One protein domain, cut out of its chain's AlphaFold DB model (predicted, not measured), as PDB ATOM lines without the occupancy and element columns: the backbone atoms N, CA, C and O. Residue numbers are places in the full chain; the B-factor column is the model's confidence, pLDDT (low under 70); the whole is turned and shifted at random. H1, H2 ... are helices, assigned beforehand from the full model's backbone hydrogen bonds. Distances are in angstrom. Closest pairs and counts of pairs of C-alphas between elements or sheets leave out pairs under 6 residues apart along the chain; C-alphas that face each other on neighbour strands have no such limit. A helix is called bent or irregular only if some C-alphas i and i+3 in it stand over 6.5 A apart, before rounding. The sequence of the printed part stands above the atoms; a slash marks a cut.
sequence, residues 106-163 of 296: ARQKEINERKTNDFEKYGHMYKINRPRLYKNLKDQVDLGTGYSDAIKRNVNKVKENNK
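What this domain is: This is residues 106 to 163 of the 296 residues of an uncharacterized protein of Diversispora epigaea (UniProt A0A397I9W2). What shape does the printed part make? It is a flat, loose zigzag of three helices: the long helix H1, kinked near residue 122, folds back into the shorter H2 as a helical hairpin, and H3 is an arm swung away from that pair. H3 touches neither H1 nor H2, and residues 146 to 151 and 154 to 163 stick out. What is it built of, and how large is it? The printed part has 58 residues with three named helices in the order H1, H2, H3 and no named strand, and its class is all helix. It is loose, with a radius of gyration of the C-alphas of 13.6 A, and its C-alphas span 34 by 32 by 12 A.

How they stand to each other: How do the first two helices stand to each other? H1, residues 106 to 129, touches H2, residues 131 to 142, with 11 pairs of C-alphas within 8 A; the closest C-alphas are those of Tyr 126 and Tyr 134, 5.2 A apart. They run opposite ways at a steep tilt of 35.2 degrees, only just steep, and form a helical hairpin; their centres are 10.0 A apart. Where does the third helix stand? H3, residues 147 to 161, is apart from H1 and also apart from H2. How do the helices' backbones run? In H2 and H3 every O i to N i+4 pair is within hydrogen-bond range, while in H1 it is 18 of 20 pairs.

Where its parts are: Where does H1 run, and is it even along its length? It begins at C-alpha 106, at (65.328, 62.489, 99.583), and measures 32.5 A from first to last C-alpha. It has a kink of 64 degrees near residue 122 and is irregular: C-alphas 121 and 124 are 7.7 A apart. Where do H2 and H3 run? H2 begins at C-alpha 131, at (56.553, 42.912, 77.529), and measures 15.8 A from first to last C-alpha. H3 measures 21.7 A and ends at C-alpha 161, at (67.761, 61.399, 65.169).

The domain as a whole: How far does it reach? The two C-alphas farthest apart are those of Ala 106 and Lys 163, at 38.4 A. Without the stretches that stand free, the body has 42 residues and spans 33 by 24 by 11 A. Is there a cut or a long link? The printed part has no cut, and the links from H1 to H2 and from H2 to H3 are both tight, with 1 and 4 residues. Where is confidence low? The mean pLDDT of the printed part is 76.6, and residues 142 to 163 are under 70; H3 has a mean of 59.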
ATOM      1  N   ALA A 106      65.183  63.755  98.869       87.19
ATOM      2  CA  ALA A 106      65.328  62.489  99.583       87.19
ATOM      3  C   ALA A 106      64.129  61.559  99.336       87.19
ATOM      4  O   ALA A 106      64.313  60.443  98.859       87.19
ATOM      5  N   ARG A 107      62.893  62.047  99.520       88.44
ATOM      6  CA  ARG A 107      61.669  61.273  99.237       88.44
ATOM      7  C   ARG A 107      61.594  60.812  97.778       88.44
ATOM      8  O   ARG A 107      61.188  59.688  97.507       88.44
ATOM      9  N   GLN A 108      61.996  61.652  96.819       86.69
ATOM     10  CA  GLN A 108      62.023  61.247  95.410       86.69
ATOM     11  C   GLN A 108      63.097  60.185  95.124       86.69
ATOM     12  O   GLN A 108      62.875  59.330  94.268       86.69
ATOM     13  N   LYS A 109      64.243  60.234  95.818       86.88
ATOM     14  CA  LYS A 109      65.295  59.211  95.738       86.88
ATOM     15  C   LYS A 109      64.776  57.875  96.270       86.88
ATOM     16  O   LYS A 109      64.813  56.903  95.530       86.88
ATOM     17  N   GLU A 110      64.166  57.870  97.453       90.06
ATOM     18  CA  GLU A 110      63.572  56.677  98.072       90.06
ATOM     19  C   GLU A 110      62.465  56.047  97.197       90.06
ATOM     20  O   GLU A 110      62.429  54.834  97.000       90.06
ATOM     21  N   ILE A 111      61.587  56.862  96.595       88.00
ATOM     22  CA  ILE A 111      60.565  56.382  95.643       88.00
ATOM     23  C   ILE A 111      61.208  55.742  94.404       88.00
ATOM     24  O   ILE A 111      60.673  54.772  93.867       88.00
ATOM     25  N   ASN A 112      62.330  56.282  93.924       86.81
ATOM     26  CA  ASN A 112      63.037  55.718  92.778       86.81
ATOM     27  C   ASN A 112      63.748  54.409  93.154       86.81
ATOM     28  O   ASN A 112      63.613  53.440  92.420       86.81
ATOM     29  N   GLU A 113      64.417  54.356  94.308       88.44
ATOM     30  CA  GLU A 113      65.059  53.148  94.854       88.44
ATOM     31  C   GLU A 113      64.041  52.026  95.099       88.44
ATOM     32  O   GLU A 113      64.280  50.866  94.779       88.44
ATOM     33  N   ARG A 114      62.840  52.364  95.580       88.81
ATOM     34  CA  ARG A 114      61.751  51.389  95.702       88.81
ATOM     35  C   ARG A 114      61.353  50.814  94.340       88.81
ATOM     36  O   ARG A 114      61.234  49.603  94.205       88.81
ATOM     37  N   LYS A 115      61.225  51.664  93.312       87.00
ATOM     38  CA  LYS A 115      60.903  51.232  91.940       87.00
ATOM     39  C   LYS A 115      61.997  50.377  91.301       87.00
ATOM     40  O   LYS A 115      61.651  49.461  90.560       87.00
ATOM     41  N   THR A 116      63.279  50.661  91.551       87.19
ATOM     42  CA  THR A 116      64.376  49.809  91.060       87.19
ATOM     43  C   THR A 116      64.315  48.442  91.732       87.19
ATOM     44  O   THR A 116      64.286  47.436  91.031       87.19
ATOM     45  N   ASN A 117      64.138  48.394  93.055       88.94
ATOM     46  CA  ASN A 117      64.037  47.141  93.811       88.94
ATOM     47  C   ASN A 117      62.806  46.305  93.394       88.94
ATOM     48  O   ASN A 117      62.900  45.090  93.216       88.94
ATOM     49  N   ASP A 118      61.650  46.948  93.185       87.88
ATOM     50  CA  ASP A 118      60.437  46.294  92.674       87.88
ATOM     51  C   ASP A 118      60.644  45.749  91.249       87.88
ATOM     52  O   ASP A 118      60.158  44.663  90.915       87.88
ATOM     53  N   PHE A 119      61.379  46.472  90.399       88.56
ATOM     54  CA  PHE A 119      61.702  46.023  89.046       88.56
ATOM     55  C   PHE A 119      62.713  44.869  89.035       88.56
ATOM     56  O   PHE A 119      62.529  43.925  88.274       88.56
ATOM     57  N   GLU A 120      63.729  44.878  89.896       88.38
ATOM     58  CA  GLU A 120      64.666  43.757  90.042       88.38
ATOM     59  C   GLU A 120      63.941  42.488  90.512       88.38
ATOM     60  O   GLU A 120      64.107  41.414  89.929       88.38
ATOM     61  N   LYS A 121      63.055  42.617  91.508       91.50
ATOM     62  CA  LYS A 121      62.314  41.488  92.085       91.50
ATOM     63  C   LYS A 121      61.239  40.922  91.150       91.50
ATOM     64  O   LYS A 121      61.121  39.704  91.012       91.50
ATOM     65  N   TYR A 122      60.449  41.782  90.501       89.06
ATOM     66  CA  TYR A 122      59.268  41.379  89.718       89.06
ATOM     67  C   TYR A 122      59.430  41.541  88.194       89.06
ATOM     68  O   TYR A 122      58.540  41.156  87.430       89.06
ATOM     69  N   GLY A 123      60.568  42.053  87.717       88.81
ATOM     70  CA  GLY A 123      60.849  42.328  86.302       88.81
ATOM     71  C   GLY A 123      60.651  41.125  85.384       88.81
ATOM     72  O   GLY A 123      60.050  41.254  84.318       88.81
ATOM     73  N   HIS A 124      61.074  39.935  85.816       88.31
ATOM     74  CA  HIS A 124      60.908  38.701  85.046       88.31
ATOM     75  C   HIS A 124      59.426  38.366  84.771       88.31
ATOM     76  O   HIS A 124      59.087  37.984  83.650       88.31
ATOM     77  N   MET A 125      58.526  38.606  85.733       88.19
ATOM     78  CA  MET A 125      57.080  38.416  85.554       88.19
ATOM     79  C   MET A 125      56.500  39.415  84.548       88.19
ATOM     80  O   MET A 125      55.694  39.044  83.693       88.19
ATOM     81  N   TYR A 126      56.939  40.678  84.593       88.06
ATOM     82  CA  TYR A 126      56.535  41.676  83.599       88.06
ATOM     83  C   TYR A 126      57.062  41.346  82.199       88.06
ATOM     84  O   TYR A 126      56.353  41.582  81.223       88.06
ATOM     85  N   LYS A 127      58.268  40.773  82.079       88.75
ATOM     86  CA  LYS A 127      58.859  40.373  80.793       88.75
ATOM     87  C   LYS A 127      58.001  39.335  80.063       88.75
ATOM     88  O   LYS A 127      57.847  39.443  78.851       88.75
ATOM     89  N   ILE A 128      57.438  38.374  80.800       87.44
ATOM     90  CA  ILE A 128      56.571  37.316  80.261       87.44
ATOM     91  C   ILE A 128      55.155  37.858  80.015       87.44
ATOM     92  O   ILE A 128      54.649  37.796  78.899       87.44
ATOM     93  N   ASN A 129      54.527  38.450  81.036       89.62
ATOM     94  CA  ASN A 129      53.092  38.754  80.996       89.62
ATOM     95  C   ASN A 129      52.754  40.104  80.339       89.62
ATOM     96  O   ASN A 129      51.625  40.306  79.894       89.62
ATOM     97  N   ARG A 130      53.683  41.074  80.330       89.75
ATOM     98  CA  ARG A 130      53.461  42.452  79.839       89.75
ATOM     99  C   ARG A 130      54.739  43.054  79.217       89.75
ATOM    100  O   ARG A 130      55.240  44.066  79.717       89.75
ATOM    101  N   PRO A 131      55.255  42.517  78.094       87.69
ATOM    102  CA  PRO A 131      56.553  42.912  77.529       87.69
ATOM    103  C   PRO A 131      56.676  44.411  77.192       87.69
ATOM    104  O   PRO A 131      57.746  44.992  77.370       87.69
ATOM    105  N   ARG A 132      55.583  45.080  76.782       87.75
ATOM    106  CA  ARG A 132      55.563  46.545  76.574       87.75
ATOM    107  C   ARG A 132      55.807  47.329  77.872       87.75
ATOM    108  O   ARG A 132      56.557  48.300  77.867       87.75
ATOM    109  N   LEU A 133      55.205  46.896  78.983       86.06
ATOM    110  CA  LEU A 133      55.411  47.505  80.300       86.06
ATOM    111  C   LEU A 133      56.830  47.227  80.807       86.06
ATOM    112  O   LEU A 133      57.484  48.144  81.293       86.06
ATOM    113  N   TYR A 134      57.320  45.995  80.635       88.19
ATOM    114  CA  TYR A 134      58.695  45.630  80.976       88.19
ATOM    115  C   TYR A 134      59.717  46.513  80.260       88.19
ATOM    116  O   TYR A 134      60.621  47.012  80.918       88.19
ATOM    117  N   LYS A 135      59.558  46.759  78.949       85.94
ATOM    118  CA  LYS A 135      60.456  47.653  78.206       85.94
ATOM    119  C   LYS A 135      60.455  49.066  78.801       85.94
ATOM    120  O   LYS A 135      61.511  49.562  79.162       85.94
ATOM    121  N   ASN A 136      59.280  49.662  79.008       84.75
ATOM    122  CA  ASN A 136      59.170  51.012  79.572       84.75
ATOM    123  C   ASN A 136      59.748  51.131  80.997       84.75
ATOM    124  O   ASN A 136      60.307  52.170  81.343       84.75
ATOM    125  N   LEU A 137      59.591  50.099  81.833       84.38
ATOM    126  CA  LEU A 137      60.168  50.057  83.181       84.38
ATOM    127  C   LEU A 137      61.683  49.841  83.136       84.38
ATOM    128  O   LEU A 137      62.404  50.554  83.826       84.38
ATOM    129  N   LYS A 138      62.160  48.926  82.284       84.81
ATOM    130  CA  LYS A 138      63.586  48.699  82.042       84.81
ATOM    131  C   LYS A 138      64.259  49.994  81.605       84.81
ATOM    132  O   LYS A 138      65.232  50.402  82.224       84.81
ATOM    133  N   ASP A 139      63.695  50.675  80.611       80.06
ATOM    134  CA  ASP A 139      64.212  51.952  80.128       80.06
ATOM    135  C   ASP A 139      64.244  52.991  81.269       80.06
ATOM    136  O   ASP A 139      65.205  53.738  81.383       80.06
ATOM    137  N   GLN A 140      63.259  53.027  82.177       76.38
ATOM    138  CA  GLN A 140      63.281  53.936  83.337       76.38
ATOM    139  C   GLN A 140      64.328  53.582  84.409       76.38
ATOM    140  O   GLN A 140      64.816  54.498  85.071       76.38
ATOM    141  N   VAL A 141      64.657  52.300  84.587       77.31
ATOM    142  CA  VAL A 141      65.626  51.806  85.585       77.31
ATOM    143  C   VAL A 141      67.062  51.883  85.059       77.31
ATOM    144  O   VAL A 141      67.927  52.439  85.731       77.31
ATOM    145  N   ASP A 142      67.300  51.433  83.823       67.94
ATOM    146  CA  ASP A 142      68.596  51.529  83.132       67.94
ATOM    147  C   ASP A 142      69.003  52.997  82.880       67.94
ATOM    148  O   ASP A 142      70.184  53.318  82.717       67.94
ATOM    149  N   LEU A 143      68.040  53.930  82.891       63.09
ATOM    150  CA  LEU A 143      68.274  55.374  82.946       63.09
ATOM    151  C   LEU A 143      68.756  55.811  84.351       63.09
ATOM    152  O   LEU A 143      68.121  56.630  85.029       63.09
ATOM    153  N   GLY A 144      69.951  55.350  84.734       59.16
ATOM    154  CA  GLY A 144      70.652  55.707  85.974       59.16
ATOM    155  C   GLY A 144      70.765  57.220  86.194       59.16
ATOM    156  O   GLY A 144      70.923  57.997  85.251       59.16
ATOM    157  N   THR A 145      70.631  57.679  87.440       62.06
ATOM    158  CA  THR A 145      70.427  59.106  87.766       62.06
ATOM    159  C   THR A 145      71.699  59.968  87.754       62.06
ATOM    160  O   THR A 145      71.642  61.130  88.160       62.06
ATOM    161  N   GLY A 146      72.844  59.426  87.333       62.94
ATOM    162  CA  GLY A 146      74.133  60.117  87.336       62.94
ATOM    163  C   GLY A 146      74.308  61.127  86.197       62.94
ATOM    164  O   GLY A 146      73.707  61.015  85.128       62.94
ATOM    165  N   TYR A 147      75.205  62.099  86.397       57.62
ATOM    166  CA  TYR A 147      75.624  63.041  85.349       57.62
ATOM    167  C   TYR A 147      76.267  62.319  84.148       57.62
ATOM    168  O   TYR A 147      75.964  62.623  82.994       57.62
ATOM    169  N   SER A 148      77.070  61.287  84.423       60.00
ATOM    170  CA  SER A 148      77.630  60.353  83.436       60.00
ATOM    171  C   SER A 148      76.566  59.720  82.538       60.00
ATOM    172  O   SER A 148      76.769  59.570  81.334       60.00
ATOM    173  N   ASP A 149      75.414  59.371  83.102       65.19
ATOM    174  CA  ASP A 149      74.343  58.692  82.376       65.19
ATOM    175  C   ASP A 149      73.450  59.693  81.636       65.19
ATOM    176  O   ASP A 149      72.972  59.399  80.543       65.19
ATOM    177  N   ALA A 150      73.297  60.914  82.158       62.16
ATOM    178  CA  ALA A 150      72.677  62.019  81.429       62.16
ATOM    179  C   ALA A 150      73.439  62.358  80.130       62.16
ATOM    180  O   ALA A 150      72.807  62.569  79.093       62.16
ATOM    181  N   ILE A 151      74.779  62.326  80.147       65.44
ATOM    182  CA  ILE A 151      75.603  62.502  78.937       65.44
ATOM    183  C   ILE A 151      75.352  61.364  77.935       65.44
ATOM    184  O   ILE A 151      75.053  61.638  76.769       65.44
ATOM    185  N   LYS A 152      75.387  60.095  78.376       66.88
ATOM    186  CA  LYS A 152      75.113  58.928  77.509       66.88
ATOM    187  C   LYS A 152      73.744  59.021  76.815       66.88
ATOM    188  O   LYS A 152      73.639  58.715  75.629       66.88
ATOM    189  N   ARG A 153      72.704  59.495  77.518       62.31
ATOM    190  CA  ARG A 153      71.358  59.705  76.942       62.31
ATOM    191  C   ARG A 153      71.356  60.720  75.798       62.31
ATOM    192  O   ARG A 153      70.708  60.470  74.785       62.31
ATOM    193  N   ASN A 154      72.063  61.842  75.944       59.97
ATOM    194  CA  ASN A 154      72.137  62.854  74.887       59.97
ATOM    195  C   ASN A 154      72.855  62.309  73.644       59.97
ATOM    196  O   ASN A 154      72.357  62.488  72.536       59.97
ATOM    197  N   VAL A 155      73.958  61.573  73.821       60.62
ATOM    198  CA  VAL A 155      74.683  60.934  72.707       60.62
ATOM    199  C   VAL A 155      73.801  59.918  71.967       60.62
ATOM    200  O   VAL A 155      73.782  59.903  70.737       60.62
ATOM    201  N   ASN A 156      73.025  59.104  72.690       58.62
ATOM    202  CA  ASN A 156      72.133  58.124  72.063       58.62
ATOM    203  C   ASN A 156      70.958  58.783  71.319       58.62
ATOM    204  O   ASN A 156      70.653  58.359  70.208       58.62
ATOM    205  N   LYS A 157      70.363  59.860  71.852       57.09
ATOM    206  CA  LYS A 157      69.317  60.617  71.138       57.09
ATOM    207  C   LYS A 157      69.813  61.249  69.836       57.09
ATOM    208  O   LYS A 157      69.099  61.216  68.842       57.09
ATOM    209  N   VAL A 158      71.036  61.784  69.819       56.47
ATOM    210  CA  VAL A 158      71.645  62.305  68.581       56.47
ATOM    211  C   VAL A 158      71.810  61.185  67.544       56.47
ATOM    212  O   VAL A 158      71.514  61.391  66.371       56.47
ATOM    213  N   LYS A 159      72.187  59.971  67.966       54.84
ATOM    214  CA  LYS A 159      72.275  58.804  67.068       54.84
ATOM    215  C   LYS A 159      70.919  58.294  66.564       54.84
ATOM    216  O   LYS A 159      70.862  57.789  65.448       54.84
ATOM    217  N   GLU A 160      69.850  58.396  67.353       52.81
ATOM    218  CA  GLU A 160      68.496  58.040  66.900       52.81
ATOM    219  C   GLU A 160      67.931  59.065  65.910       52.81
ATOM    220  O   GLU A 160      67.344  58.663  64.909       52.81
ATOM    221  N   ASN A 161      68.173  60.362  66.120       52.03
ATOM    222  CA  ASN A 161      67.761  61.399  65.169       52.03
ATOM    223  C   ASN A 161      68.408  61.192  63.786       52.03
ATOM    224  O   ASN A 161      67.716  61.269  62.776       52.03
ATOM    225  N   ASN A 162      69.688  60.807  63.740       53.75
ATOM    226  CA  ASN A 162      70.405  60.505  62.492       53.75
ATOM    227  C   ASN A 162      69.930  59.215  61.779       53.75
ATOM    228  O   ASN A 162      70.437  58.890  60.711       53.75
ATOM    229  N   LYS A 163      68.977  58.450  62.339       50.16
ATOM    230  CA  LYS A 163      68.281  57.374  61.600       50.16
ATOM    231  C   LYS A 163      67.063  57.873  60.813       50.16
ATOM    232  O   LYS A 163      66.504  57.093  60.044       50.16
TER     233      LYS A 163